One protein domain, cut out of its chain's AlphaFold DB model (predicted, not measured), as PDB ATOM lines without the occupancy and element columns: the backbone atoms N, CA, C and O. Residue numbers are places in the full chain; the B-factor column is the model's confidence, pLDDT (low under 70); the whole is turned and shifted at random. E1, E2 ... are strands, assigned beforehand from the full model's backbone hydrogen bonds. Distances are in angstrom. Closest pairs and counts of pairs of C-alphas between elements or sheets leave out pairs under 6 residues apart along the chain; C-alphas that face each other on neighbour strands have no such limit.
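AT A GLANCE: This is residues 20 to 116 of the 116 residues of an uncharacterized protein of Flavobacteriales bacterium 32-34-25 (UniProt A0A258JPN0). A small closed barrel of eight strands, E1 to E8, follows one another round a ring, and the last strand, E8, meets the first, E1. The hairpin of E5 and E6, the two longest strands, makes one side of the barrel, and E4 and E6 bend along their way. The printed part has 97 residues with no named helix and eight named strands in the order E1 E2 E3 E4 E5 E6 E7 E8, antiparallel throughout; the class is all strand. The whole is compact, with a radius of gyration of the C-alphas of 12.7 A and spans of 38 by 26 by 21 A.

HOW THE PARTS SIT: The eight strands form a meander, each strand the antiparallel neighbour of the one before. E1, residues 20 to 23, and E2, residues 28 to 32, form a hairpin at 145 degrees, with N 21 and O 29 2.8 A apart, within hydrogen-bond range. E3, residues 41 to 47, is antiparallel to E2 at 155 degrees, with N 30 and O 44 at 2.9 A. E4, residues 62 to 69, is on the other side of E3 from E2, at 149 degrees to E3, with N 43 and O 64 at 2.8 A. E4 and E5, residues 74 to 83, form a hairpin at 166 degrees, with N 78 and O 65 at 2.8 A. E5 and E6, residues 88 to 99, form a hairpin in which C-alphas 82 and 89 face each other at 4.4 A and N 79 and O 93 are 2.8 A apart. E7, residues 105 to 108, is antiparallel to E6 at 130 degrees, with N 107 and O 98 at 2.8 A. E7 and E8, residues 111 to 115, form a hairpin, with N 113 and O 106 at 2.8 A. E8 and E1 close the ring at 139 degrees, with N 22 and O 114 at 2.8 A. Among the pairs that stay apart are E1 and E5, and E3 and E7.

IN THESE COORDINATES: E1 begins at C-alpha 20, (-19.383, 22.333, 107.375). E3 is 18.6 A long and E4 18.0 A; E4 bends by 59 degrees at residue 66. E5 is 27.4 A long and E6, from C-alpha 88 at (-3.098, 38.055, 109.386), is 28.3 A long and bends by 75 degrees at residue 93. E2, E7 and E8 are shorter, and E8 ends at C-alpha 115, (-18.867, 16.624, 109.464).

THE WHOLE: The C-alphas of Gly 86 and Asp 102, the two farthest apart, are 39.3 A from each other. The C-alphas of Met 20 and Asn 116, the chain's last residue, are 5.3 A apart. The printed part has no cut. The link from E3 to E4, residues 48 to 61, is long; the link from E2 to E3 is short, and the other links are tight. The mean pLDDT of the printed part is 95.3, and no printed residue is under 70.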
ATOM      1  N   MET A  20     -19.953  21.837 106.130       98.62
ATOM      2  CA  MET A  20     -19.383  22.333 107.375       98.62
ATOM      3  C   MET A  20     -18.596  21.220 108.062       98.62
ATOM      4  O   MET A  20     -19.032  20.070 108.115       98.62
ATOM      5  N   TRP A  21     -17.424  21.574 108.570       98.69
ATOM      6  CA  TRP A  21     -16.468  20.626 109.111       98.69
ATOM      7  C   TRP A  21     -15.832  21.170 110.376       98.69
ATOM      8  O   TRP A  21     -15.417  22.329 110.422       98.69
ATOM      9  N   LYS A  22     -15.727  20.329 111.397       98.44
ATOM     10  CA  LYS A  22     -15.231  20.674 112.722       98.44
ATOM     11  C   LYS A  22     -14.012  19.840 113.080       98.44
ATOM     12  O   LYS A  22     -14.009  18.619 112.951       98.44
ATOM     13  N   ARG A  23     -12.984  20.507 113.585       97.25
ATOM     14  CA  ARG A  23     -11.802  19.891 114.180       97.25
ATOM     15  C   ARG A  23     -11.986  19.730 115.692       97.25
ATOM     16  O   ARG A  23     -12.773  20.451 116.306       97.25
ATOM     17  N   SER A  24     -11.263  18.793 116.304       96.00
ATOM     18  CA  SER A  24     -11.370  18.482 117.742       96.00
ATOM     19  C   SER A  24     -11.070  19.669 118.665       96.00
ATOM     20  O   SER A  24     -11.644  19.760 119.744       96.00
ATOM     21  N   ASP A  25     -10.228  20.608 118.234       96.19
ATOM     22  CA  ASP A  25      -9.926  21.848 118.958       96.19
ATOM     23  C   ASP A  25     -10.995  22.944 118.792       96.19
ATOM     24  O   ASP A  25     -10.850  24.042 119.323       96.19
ATOM     25  N   GLY A  26     -12.083  22.664 118.071       96.44
ATOM     26  CA  GLY A  26     -13.207  23.578 117.890       96.44
ATOM     27  C   GLY A  26     -13.093  24.522 116.693       96.44
ATOM     28  O   GLY A  26     -14.002  25.330 116.506       96.44
ATOM     29  N   LEU A  27     -12.049  24.417 115.859       97.75
ATOM     30  CA  LEU A  27     -12.039  25.094 114.559       97.75
ATOM     31  C   LEU A  27     -13.170  24.529 113.689       97.75
ATOM     32  O   LEU A  27     -13.191  23.333 113.396       97.75
ATOM     33  N   ILE A  28     -14.084  25.389 113.250       98.38
ATOM     34  CA  ILE A  28     -15.138  25.056 112.291       98.38
ATOM     35  C   ILE A  28     -14.838  25.788 110.994       98.38
ATOM     36  O   ILE A  28     -14.616  27.000 111.000       98.38
ATOM     37  N   ILE A  29     -14.858  25.058 109.885       98.50
ATOM     38  CA  ILE A  29     -14.709  25.598 108.538       98.50
ATOM     39  C   ILE A  29     -15.902  25.211 107.670       98.50
ATOM     40  O   ILE A  29     -16.474  24.135 107.831       98.50
ATOM     41  N   THR A  30     -16.241  26.064 106.713       98.44
ATOM     42  CA  THR A  30     -17.228  25.761 105.674       98.44
ATOM     43  C   THR A  30     -16.522  25.677 104.335       98.44
ATOM     44  O   THR A  30     -15.985  26.678 103.865       98.44
ATOM     45  N   ILE A  31     -16.527  24.490 103.730       98.56
ATOM     46  CA  ILE A  31     -16.006  24.245 102.387       98.56
ATOM     47  C   ILE A  31     -17.139  24.412 101.377       98.56
ATOM     48  O   ILE A  31     -18.185  23.771 101.497       98.56
ATOM     49  N   SER A  32     -16.928  25.252 100.371       98.19
ATOM     50  CA  SER A  32     -17.879  25.459  99.279       98.19
ATOM     51  C   SER A  32     -17.170  25.726  97.952       98.19
ATOM     52  O   SER A  32     -15.980  26.038  97.916       98.19
ATOM     53  N   GLY A  33     -17.905  25.586  96.844       97.19
ATOM     54  CA  GLY A  33     -17.421  25.902  95.495       97.19
ATOM     55  C   GLY A  33     -16.685  24.768  94.776       97.19
ATOM     56  O   GLY A  33     -16.563  24.809  93.550       97.19
ATOM     57  N   VAL A  34     -16.273  23.709  95.485       97.69
ATOM     58  CA  VAL A  34     -15.546  22.591  94.867       97.69
ATOM     59  C   VAL A  34     -16.433  21.904  93.838       97.69
ATOM     60  O   VAL A  34     -17.548  21.477  94.143       97.69
ATOM     61  N   GLY A  35     -15.933  21.806  92.607       93.88
ATOM     62  CA  GLY A  35     -16.642  21.201  91.485       93.88
ATOM     63  C   GLY A  35     -17.726  22.069  90.849       93.88
ATOM     64  O   GLY A  35     -18.376  21.590  89.915       93.88
ATOM     65  N   THR A  36     -17.899  23.300  91.332       95.56
ATOM     66  CA  THR A  36     -18.733  24.342  90.718       95.56
ATOM     67  C   THR A  36     -17.861  25.385  90.026       95.56
ATOM     68  O   THR A  36     -18.133  25.715  88.876       95.56
ATOM     69  N   PHE A  37     -16.807  25.867  90.692       93.00
ATOM     70  CA  PHE A  37     -15.890  26.861  90.133       93.00
ATOM     71  C   PHE A  37     -14.632  26.211  89.545       93.00
ATOM     72  O   PHE A  37     -14.223  25.128  89.975       93.00
ATOM     73  N   SER A  38     -14.050  26.854  88.529       89.25
ATOM     74  CA  SER A  38     -12.882  26.354  87.789       89.25
ATOM     75  C   SER A  38     -11.574  26.492  88.570       89.25
ATOM     76  O   SER A  38     -10.691  25.649  88.432       89.25
ATOM     77  N   ASP A  39     -11.460  27.516  89.410       88.62
ATOM     78  CA  ASP A  39     -10.351  27.752  90.338       88.62
ATOM     79  C   ASP A  39     -10.408  26.846  91.584       88.62
ATOM     80  O   ASP A  39      -9.405  26.661  92.274       88.62
ATOM     81  N   GLY A  40     -11.551  26.202  91.828       94.94
ATOM     82  CA  GLY A  40     -11.775  25.277  92.933       94.94
ATOM     83  C   GLY A  40     -12.659  25.872  94.028       94.94
ATOM     84  O   GLY A  40     -13.362  26.855  93.833       94.94
ATOM     85  N   GLY A  41     -12.687  25.223  95.188       97.44
ATOM     86  CA  GLY A  41     -13.428  25.719  96.349       97.44
ATOM     87  C   GLY A  41     -12.560  26.434  97.377       97.44
ATOM     88  O   GLY A  41     -11.332  26.474  97.282       97.44
ATOM     89  N   HIS A  42     -13.198  26.936  98.429       97.75
ATOM     90  CA  HIS A  42     -12.516  27.555  99.566       97.75
ATOM     91  C   HIS A  42     -13.121  27.081 100.886       97.75
ATOM     92  O   HIS A  42     -14.296  26.724 100.945       97.75
ATOM     93  N   ALA A  43     -12.315  27.100 101.948       98.06
ATOM     94  CA  ALA A  43     -12.730  26.769 103.306       98.06
ATOM     95  C   ALA A  43     -12.743  28.025 104.184       98.06
ATOM     96  O   ALA A  43     -11.684  28.463 104.645       98.06
ATOM     97  N   LEU A  44     -13.917  28.619 104.409       98.00
ATOM     98  CA  LEU A  44     -14.067  29.794 105.274       98.00
ATOM     99  C   LEU A  44     -14.008  29.372 106.739       98.00
ATOM    100  O   LEU A  44     -14.675  28.413 107.118       98.00
ATOM    101  N   VAL A  45     -13.280  30.104 107.577       97.69
ATOM    102  CA  VAL A  45     -13.301  29.897 109.032       97.69
ATOM    103  C   VAL A  45     -14.626  30.413 109.593       97.69
ATOM    104  O   VAL A  45     -14.966  31.577 109.408       97.69
ATOM    105  N   PHE A  46     -15.380  29.565 110.289       97.56
ATOM    106  CA  PHE A  46     -16.695  29.889 110.857       97.56
ATOM    107  C   PHE A  46     -16.706  29.930 112.391       97.56
ATOM    108  O   PHE A  46     -17.499  30.658 112.981       97.56
ATOM    109  N   ALA A  47     -15.814  29.188 113.040       97.62
ATOM    110  CA  ALA A  47     -15.523  29.298 114.466       97.62
ATOM    111  C   ALA A  47     -14.071  28.879 114.700       97.62
ATOM    112  O   ALA A  47     -13.550  28.074 113.933       97.62
ATOM    113  N   VAL A  48     -13.419  29.405 115.737       96.00
ATOM    114  CA  VAL A  48     -11.993  29.123 115.990       96.00
ATOM    115  C   VAL A  48     -11.735  28.243 117.211       96.00
ATOM    116  O   VAL A  48     -10.672  27.632 117.279       96.00
ATOM    117  N   GLY A  49     -12.677  28.123 118.151       95.88
ATOM    118  CA  GLY A  49     -12.494  27.332 119.376       95.88
ATOM    119  C   GLY A  49     -11.158  27.627 120.072       95.88
ATOM    120  O   GLY A  49     -10.792  28.786 120.244       95.88
ATOM    121  N   ASN A  50     -10.416  26.568 120.400       95.31
ATOM    122  CA  ASN A  50      -9.079  26.605 120.998       95.31
ATOM    123  C   ASN A  50      -7.956  26.395 119.963       95.31
ATOM    124  O   ASN A  50      -6.837  26.044 120.324       95.31
ATOM    125  N   SER A  51      -8.226  26.600 118.671       93.50
ATOM    126  CA  SER A  51      -7.271  26.316 117.584       93.50
ATOM    127  C   SER A  51      -6.055  27.244 117.496       93.50
ATOM    128  O   SER A  51      -5.215  27.066 116.610       93.50
ATOM    129  N   GLY A  52      -5.989  28.273 118.343       91.81
ATOM    130  CA  GLY A  52      -4.989  29.340 118.269       91.81
ATOM    131  C   GLY A  52      -5.258  30.387 117.181       91.81
ATOM    132  O   GLY A  52      -4.516  31.359 117.086       91.81
ATOM    133  N   TRP A  53      -6.312  30.224 116.371       93.94
ATOM    134  CA  TRP A  53      -6.760  31.265 115.444       93.94
ATOM    135  C   TRP A  53      -7.459  32.392 116.207       93.94
ATOM    136  O   TRP A  53      -8.235  32.136 117.128       93.94
ATOM    137  N   SER A  54      -7.223  33.639 115.801       93.31
ATOM    138  CA  SER A  54      -7.912  34.790 116.393       93.31
ATOM    139  C   SER A  54      -9.411  34.782 116.098       93.31
ATOM    140  O   SER A  54      -9.853  34.396 115.014       93.31
ATOM    141  N   GLN A  55     -10.203  35.287 117.046       93.31
ATOM    142  CA  GLN A  55     -11.643  35.496 116.861       93.31
ATOM    143  C   GLN A  55     -11.947  36.457 115.698       93.31
ATOM    144  O   GLN A  55     -12.996  36.333 115.068       93.31
ATOM    145  N   SER A  56     -11.023  37.366 115.352       92.75
ATOM    146  CA  SER A  56     -11.165  38.271 114.199       92.75
ATOM    147  C   SER A  56     -11.254  37.523 112.861       92.75
ATOM    148  O   SER A  56     -11.821  38.050 111.902       92.75
ATOM    149  N   CYS A  57     -10.769  36.277 112.796       93.94
ATOM    150  CA  CYS A  57     -10.812  35.462 111.587       93.94
ATOM    151  C   CYS A  57     -12.176  34.834 111.288       93.94
ATOM    152  O   CYS A  57     -12.406  34.390 110.157       93.94
ATOM    153  N   VAL A  58     -13.087  34.791 112.263       95.44
ATOM    154  CA  VAL A  58     -14.419  34.212 112.076       95.44
ATOM    155  C   VAL A  58     -15.157  34.954 110.961       95.44
ATOM    156  O   VAL A  58     -15.362  36.164 111.017       95.44
ATOM    157  N   LYS A  59     -15.560  34.204 109.931       94.31
ATOM    158  CA  LYS A  59     -16.237  34.661 108.707       94.31
ATOM    159  C   LYS A  59     -15.424  35.639 107.847       94.31
ATOM    160  O   LYS A  59     -15.995  36.291 106.979       94.31
ATOM    161  N   ARG A  60     -14.108  35.741 108.062       92.88
ATOM    162  CA  ARG A  60     -13.220  36.654 107.313       92.88
ATOM    163  C   ARG A  60     -11.987  35.967 106.740       92.88
ATOM    164  O   ARG A  60     -11.545  36.321 105.653       92.88
ATOM    165  N   CYS A  61     -11.439  34.987 107.454       95.31
ATOM    166  CA  CYS A  61     -10.240  34.269 107.041       95.31
ATOM    167  C   CYS A  61     -10.577  32.938 106.366       95.31
ATOM    168  O   CYS A  61     -11.538  32.253 106.720       95.31
ATOM    169  N   TRP A  62      -9.712  32.531 105.444       96.25
ATOM    170  CA  TRP A  62      -9.766  31.228 104.789       96.25
ATOM    171  C   TRP A  62      -8.755  30.286 105.439       96.25
ATOM    172  O   TRP A  62      -7.627  30.701 105.689       96.25
ATOM    173  N   LYS A  63      -9.134  29.029 105.688       97.38
ATOM    174  CA  LYS A  63      -8.208  27.963 106.112       97.38
ATOM    175  C   LYS A  63      -7.567  27.255 104.917       97.38
ATOM    176  O   LYS A  63      -6.385  26.926 104.956       97.38
ATOM    177  N   PHE A  64      -8.347  27.048 103.863       97.81
ATOM    178  CA  PHE A  64      -7.919  26.434 102.609       97.81
ATOM    179  C   PHE A  64      -8.455  27.253 101.435       97.81
ATOM    180  O   PHE A  64      -9.585  27.747 101.494       97.81
ATOM    181  N   ARG A  65      -7.675  27.384 100.364       97.50
ATOM    182  CA  ARG A  65      -8.118  27.979  99.095       97.50
ATOM    183  C   ARG A  65      -7.787  27.072  97.919       97.50
ATOM    184  O   ARG A  65      -6.915  26.218  98.052       97.50
ATOM    185  N   GLU A  66      -8.457  27.307  96.790       97.31
ATOM    186  CA  GLU A  66      -8.206  26.599  95.526       97.31
ATOM    187  C   GLU A  66      -8.296  25.079  95.728       97.31
ATOM    188  O   GLU A  66      -7.438  24.302  95.315       97.31
ATOM    189  N   ILE A  67      -9.334  24.654  96.456       98.38
ATOM    190  CA  ILE A  67      -9.581  23.249  96.764       98.38
ATOM    191  C   ILE A  67     -10.010  22.557  95.471       98.38
ATOM    192  O   ILE A  67     -11.111  22.797  94.966       98.38
ATOM    193  N   GLN A  68      -9.159  21.680  94.952       97.69
ATOM    194  CA  GLN A  68      -9.366  20.979  93.690       97.69
ATOM    195  C   GLN A  68      -9.452  19.477  93.910       97.69
ATOM    196  O   GLN A  68      -8.606  18.892  94.584       97.69
ATOM    197  N   TYR A  69     -10.462  18.853  93.307       96.94
ATOM    198  CA  TYR A  69     -10.564  17.398  93.262       96.94
ATOM    199  C   TYR A  69      -9.414  16.822  92.439       96.94
ATOM    200  O   TYR A  69      -9.082  17.362  91.382       96.94
ATOM    201  N   LYS A  70      -8.812  15.747  92.941       94.75
ATOM    202  CA  LYS A  70      -7.798  14.984  92.216       94.75
ATOM    203  C   LYS A  70      -8.436  13.702  91.709       94.75
ATOM    204  O   LYS A  70      -9.028  13.698  90.635       94.75
ATOM    205  N   GLU A  71      -8.372  12.654  92.510       93.31
ATOM    206  CA  GLU A  71      -8.899  11.337  92.192       93.31
ATOM    207  C   GLU A  71      -9.312  10.609  93.471       93.31
ATOM    208  O   GLU A  71      -8.824  10.920  94.563       93.31
ATOM    209  N   GLY A  72     -10.211   9.633  93.329       94.69
ATOM    210  CA  GLY A  72     -10.731   8.854  94.449       94.69
ATOM    211  C   GLY A  72     -11.207   9.755  95.589       94.69
ATOM    212  O   GLY A  72     -12.013  10.654  95.396       94.69
ATOM    213  N   ASN A  73     -10.672   9.547  96.786       96.81
ATOM    214  CA  ASN A  73     -11.037  10.303  97.981       96.81
ATOM    215  C   ASN A  73     -10.137  11.511  98.267       96.81
ATOM    216  O   ASN A  73      -9.978  11.878  99.436       96.81
ATOM    217  N   GLN A  74      -9.504  12.104  97.248       98.00
ATOM    218  CA  GLN A  74      -8.469  13.120  97.444       98.00
ATOM    219  C   GLN A  74      -8.757  14.458  96.755       98.00
ATOM    220  O   GLN A  74      -9.202  14.539  95.608       98.00
ATOM    221  N   TRP A  75      -8.399  15.527  97.460       98.25
ATOM    222  CA  TRP A  75      -8.346  16.899  96.964       98.25
ATOM    223  C   TRP A  75      -6.995  17.522  97.330       98.25
ATOM    224  O   TRP A  75      -6.346  17.099  98.286       98.25
ATOM    225  N   SER A  76      -6.574  18.558  96.610       97.94
ATOM    226  CA  SER A  76      -5.459  19.428  97.014       97.94
ATOM    227  C   SER A  76      -5.966  20.821  97.340       97.94
ATOM    228  O   SER A  76      -6.924  21.268  96.716       97.94
ATOM    229  N   ALA A  77      -5.300  21.534  98.244       98.19
ATOM    230  CA  ALA A  77      -5.619  22.928  98.526       98.19
ATOM    231  C   ALA A  77      -4.394  23.724  98.981       98.19
ATOM    232  O   ALA A  77      -3.478  23.169  99.592       98.19
ATOM    233  N   ASN A  78      -4.427  25.037  98.769       97.81
ATOM    234  CA  ASN A  78      -3.480  25.969  99.371       97.81
ATOM    235  C   ASN A  78      -3.865  26.185 100.835       97.81
ATOM    236  O   ASN A  78      -4.963  26.662 101.142       97.81
ATOM    237  N   ASN A  79      -2.976  25.801 101.741       97.50
ATOM    238  CA  ASN A  79      -3.175  25.901 103.174       97.50
ATOM    239  C   ASN A  79      -2.836  27.308 103.665       97.50
ATOM    240  O   ASN A  79      -1.816  27.887 103.302       97.50
ATOM    241  N   LYS A  80      -3.704  27.849 104.518       95.62
ATOM    242  CA  LYS A  80      -3.499  29.126 105.192       95.62
ATOM    243  C   LYS A  80      -3.256  28.888 106.677       95.62
ATOM    244  O   LYS A  80      -3.967  28.116 107.333       95.62
ATOM    245  N   MET A  81      -2.263  29.580 107.216       92.00
ATOM    246  CA  MET A  81      -1.933  29.598 108.638       92.00
ATOM    247  C   MET A  81      -2.214  30.988 109.206       92.00
ATOM    248  O   MET A  81      -1.857  31.990 108.589       92.00
ATOM    249  N   TYR A  82      -2.832  31.053 110.384       91.88
ATOM    250  CA  TYR A  82      -2.952  32.297 111.139       91.88
ATOM    251  C   TYR A  82      -1.618  32.655 111.809       91.88
ATOM    252  O   TYR A  82      -0.973  31.790 112.403       91.88
ATOM    253  N   MET A  83      -1.225  33.924 111.719       91.25
ATOM    254  CA  MET A  83      -0.049  34.488 112.374       91.25
ATOM    255  C   MET A  83      -0.514  35.347 113.556       91.25
ATOM    256  O   MET A  83      -1.026  36.446 113.329       91.25
ATOM    257  N   PRO A  84      -0.337  34.882 114.811       83.56
ATOM    258  CA  PRO A  84      -0.730  35.652 115.993       83.56
ATOM    259  C   PRO A  84      -0.033  37.009 116.053       83.56
ATOM    260  O   PRO A  84      -0.633  38.029 116.382       83.56
ATOM    261  N   THR A  85       1.243  37.037 115.673       81.81
ATOM    262  CA  THR A  85       2.004  38.274 115.530       81.81
ATOM    263  C   THR A  85       1.627  38.944 114.208       81.81
ATOM    264  O   THR A  85       2.071  38.522 113.141       81.81
ATOM    265  N   GLY A  86       0.794  39.983 114.288       77.25
ATOM    266  CA  GLY A  86       0.377  40.809 113.148       77.25
ATOM    267  C   GLY A  86      -1.066  40.606 112.670       77.25
ATOM    268  O   GLY A  86      -1.476  41.308 111.754       77.25
ATOM    269  N   ASP A  87      -1.824  39.682 113.269       80.50
ATOM    270  CA  ASP A  87      -3.252  39.423 112.992       80.50
ATOM    271  C   ASP A  87      -3.607  39.228 111.502       80.50
ATOM    272  O   ASP A  87      -4.559  39.806 110.979       80.50
ATOM    273  N   TYR A  88      -2.843  38.390 110.794       86.81
ATOM    274  CA  TYR A  88      -3.098  38.055 109.386       86.81
ATOM    275  C   TYR A  88      -2.946  36.555 109.108       86.81
ATOM    276  O   TYR A  88      -2.485  35.783 109.951       86.81
ATOM    277  N   THR A  89      -3.344  36.122 107.907       90.88
ATOM    278  CA  THR A  89      -3.085  34.752 107.432       90.88
ATOM    279  C   THR A  89      -1.977  34.741 106.393       90.88
ATOM    280  O   THR A  89      -1.933  35.610 105.523       90.88
ATOM    281  N   LYS A  90      -1.107  33.737 106.456       92.62
ATOM    282  CA  LYS A  90      -0.064  33.486 105.459       92.62
ATOM    283  C   LYS A  90      -0.315  32.178 104.719       92.62
ATOM    284  O   LYS A  90      -0.990  31.290 105.244       92.62
ATOM    285  N   ASP A  91       0.251  32.064 103.525       94.75
ATOM    286  CA  ASP A  91       0.366  30.779 102.840       94.75
ATOM    287  C   ASP A  91       1.311  29.845 103.597       94.75
ATOM    288  O   ASP A  91       2.362  30.257 104.088       94.75
ATOM    289  N   ASP A  92       0.898  28.588 103.701       94.75
ATOM    290  CA  ASP A  92       1.564  27.519 104.445       94.75
ATOM    291  C   ASP A  92       1.593  26.237 103.593       94.75
ATOM    292  O   ASP A  92       1.214  25.145 104.019       94.75
ATOM    293  N   GLY A  93       1.974  26.424 102.325       96.19
ATOM    294  CA  GLY A  93       2.135  25.369 101.329       96.19
ATOM    295  C   GLY A  93       0.831  24.749 100.826       96.19
ATOM    296  O   GLY A  93      -0.277  25.229 101.072       96.19
ATOM    297  N   THR A  94       0.980  23.653 100.086       97.50
ATOM    298  CA  THR A  94      -0.133  22.844  99.585       97.50
ATOM    299  C   THR A  94      -0.358  21.655 100.509       97.50
ATOM    300  O   THR A  94       0.590  21.008 100.949       97.50
ATOM    301  N   VAL A  95      -1.621  21.338 100.781       97.88
ATOM    302  CA  VAL A  95      -2.016  20.155 101.551       97.88
ATOM    303  C   VAL A  95      -2.885  19.231 100.716       97.88
ATOM    304  O   VAL A  95      -3.734  19.681  99.943       97.88
ATOM    305  N   THR A  96      -2.706  17.931 100.929       98.25
ATOM    306  CA  THR A  96      -3.657  16.915 100.480       98.25
ATOM    307  C   THR A  96      -4.765  16.777 101.516       98.25
ATOM    308  O   THR A  96      -4.507  16.630 102.713       98.25
ATOM    309  N   ILE A  97      -6.001  16.824 101.039       98.50
ATOM    310  CA  ILE A  97      -7.217  16.548 101.791       98.50
ATOM    311  C   ILE A  97      -7.661  15.142 101.398       98.50
ATOM    312  O   ILE A  97      -7.916  14.893 100.222       98.50
ATOM    313  N   LYS A  98      -7.767  14.231 102.364       98.31
ATOM    314  CA  LYS A  98      -8.198  12.847 102.134       98.31
ATOM    315  C   LYS A  98      -9.473  12.556 102.909       98.31
ATOM    316  O   LYS A  98      -9.466  12.643 104.134       98.31
ATOM    317  N   MET A  99     -10.556  12.234 102.213       98.25
ATOM    318  CA  MET A  99     -11.851  11.924 102.820       98.25
ATOM    319  C   MET A  99     -11.938  10.452 103.236       98.25
ATOM    320  O   MET A  99     -11.437   9.572 102.540       98.25
ATOM    321  N   ALA A 100     -12.572  10.190 104.375       97.38
ATOM    322  CA  ALA A 100     -12.919   8.840 104.799       97.38
ATOM    323  C   ALA A 100     -14.020   8.252 103.907       97.38
ATOM    324  O   ALA A 100     -14.837   8.991 103.357       97.38
ATOM    325  N   ASP A 101     -14.069   6.926 103.804       95.00
ATOM    326  CA  ASP A 101     -15.017   6.223 102.932       95.00
ATOM    327  C   ASP A 101     -16.471   6.552 103.268       95.00
ATOM    328  O   ASP A 101     -17.261   6.807 102.371       95.00
ATOM    329  N   ASP A 102     -16.802   6.700 104.551       94.81
ATOM    330  CA  ASP A 102     -18.143   7.084 105.001       94.81
ATOM    331  C   ASP A 102     -18.516   8.554 104.725       94.81
ATOM    332  O   ASP A 102     -19.642   8.971 105.013       94.81
ATOM    333  N   LYS A 103     -17.580   9.352 104.188       95.88
ATOM    334  CA  LYS A 103     -17.705  10.791 103.896       95.88
ATOM    335  C   LYS A 103     -18.052  11.650 105.121       95.88
ATOM    336  O   LYS A 103     -18.467  12.804 104.977       95.88
ATOM    337  N   LYS A 104     -17.873  11.118 106.337       97.19
ATOM    338  CA  LYS A 104     -18.146  11.820 107.605       97.19
ATOM    339  C   LYS A 104     -16.924  12.522 108.171       97.19
ATOM    340  O   LYS A 104     -17.060  13.328 109.090       97.19
ATOM    341  N   SER A 105     -15.742  12.255 107.632       98.25
ATOM    342  CA  SER A 105     -14.520  12.945 108.029       98.25
ATOM    343  C   SER A 105     -13.536  13.083 106.878       98.25
ATOM    344  O   SER A 105     -13.634  12.392 105.863       98.25
ATOM    345  N   PHE A 106     -12.573  13.983 107.035       98.50
ATOM    346  CA  PHE A 106     -11.392  14.041 106.188       98.50
ATOM    347  C   PHE A 106     -10.161  14.442 106.999       98.50
ATOM    348  O   PHE A 106     -10.266  15.087 108.042       98.50
ATOM    349  N   THR A 107      -8.977  14.115 106.490       98.44
ATOM    350  CA  THR A 107      -7.693  14.557 107.043       98.44
ATOM    351  C   THR A 107      -7.035  15.586 106.134       98.44
ATOM    352  O   THR A 107      -7.008  15.386 104.921       98.44
ATOM    353  N   ALA A 108      -6.478  16.656 106.698       97.88
ATOM    354  CA  ALA A 108      -5.721  17.671 105.967       97.88
ATOM    355  C   ALA A 108      -4.718  18.373 106.892       97.88
ATOM    356  O   ALA A 108      -5.063  18.736 108.018       97.88
ATOM    357  N   GLY A 109      -3.484  18.584 106.421       92.75
ATOM    358  CA  GLY A 109      -2.460  19.335 107.163       92.75
ATOM    359  C   GLY A 109      -2.194  18.806 108.580       92.75
ATOM    360  O   GLY A 109      -2.047  19.600 109.502       92.75
ATOM    361  N   GLY A 110      -2.218  17.481 108.771       93.62
ATOM    362  CA  GLY A 110      -2.006  16.834 110.075       93.62
ATOM    363  C   GLY A 110      -3.225  16.809 111.007       93.62
ATOM    364  O   GLY A 110      -3.125  16.302 112.119       93.62
ATOM    365  N   PHE A 111      -4.380  17.313 110.570       96.94
ATOM    366  CA  PHE A 111      -5.600  17.351 111.375       96.94
ATOM    367  C   PHE A 111      -6.731  16.538 110.757       96.94
ATOM    368  O   PHE A 111      -6.829  16.427 109.537       96.94
ATOM    369  N   THR A 112      -7.624  16.033 111.611       98.44
ATOM    370  CA  THR A 112      -8.882  15.400 111.195       98.44
ATOM    371  C   THR A 112     -10.044  16.361 111.409       98.44
ATOM    372  O   THR A 112     -10.161  16.989 112.465       98.44
ATOM    373  N   TYR A 113     -10.899  16.461 110.402       98.56
ATOM    374  CA  TYR A 113     -12.106  17.264 110.383       98.56
ATOM    375  C   TYR A 113     -13.313  16.338 110.258       98.56
ATOM    376  O   TYR A 113     -13.350  15.482 109.378       98.56
ATOM    377  N   TYR A 114     -14.304  16.522 111.120       98.56
ATOM    378  CA  TYR A 114     -15.542  15.753 111.157       98.56
ATOM    379  C   TYR A 114     -16.691  16.591 110.612       98.56
ATOM    380  O   TYR A 114     -16.703  17.808 110.797       98.56
ATOM    381  N   LYS A 115     -17.648  15.959 109.935       97.44
ATOM    382  CA  LYS A 115     -18.867  16.624 109.464       97.44
ATOM    383  C   LYS A 115     -19.566  17.279 110.663       97.44
ATOM    384  O   LYS A 115     -19.719  16.628 111.698       97.44
ATOM    385  N   ASN A 116     -19.932  18.552 110.530       88.19
ATOM    386  CA  ASN A 116     -20.627  19.329 111.563       88.19
ATOM    387  C   ASN A 116     -22.077  19.604 111.179       88.19
ATOM    388  O   ASN A 116     -22.336  19.747 109.961       88.19
TER     389      ASN A 116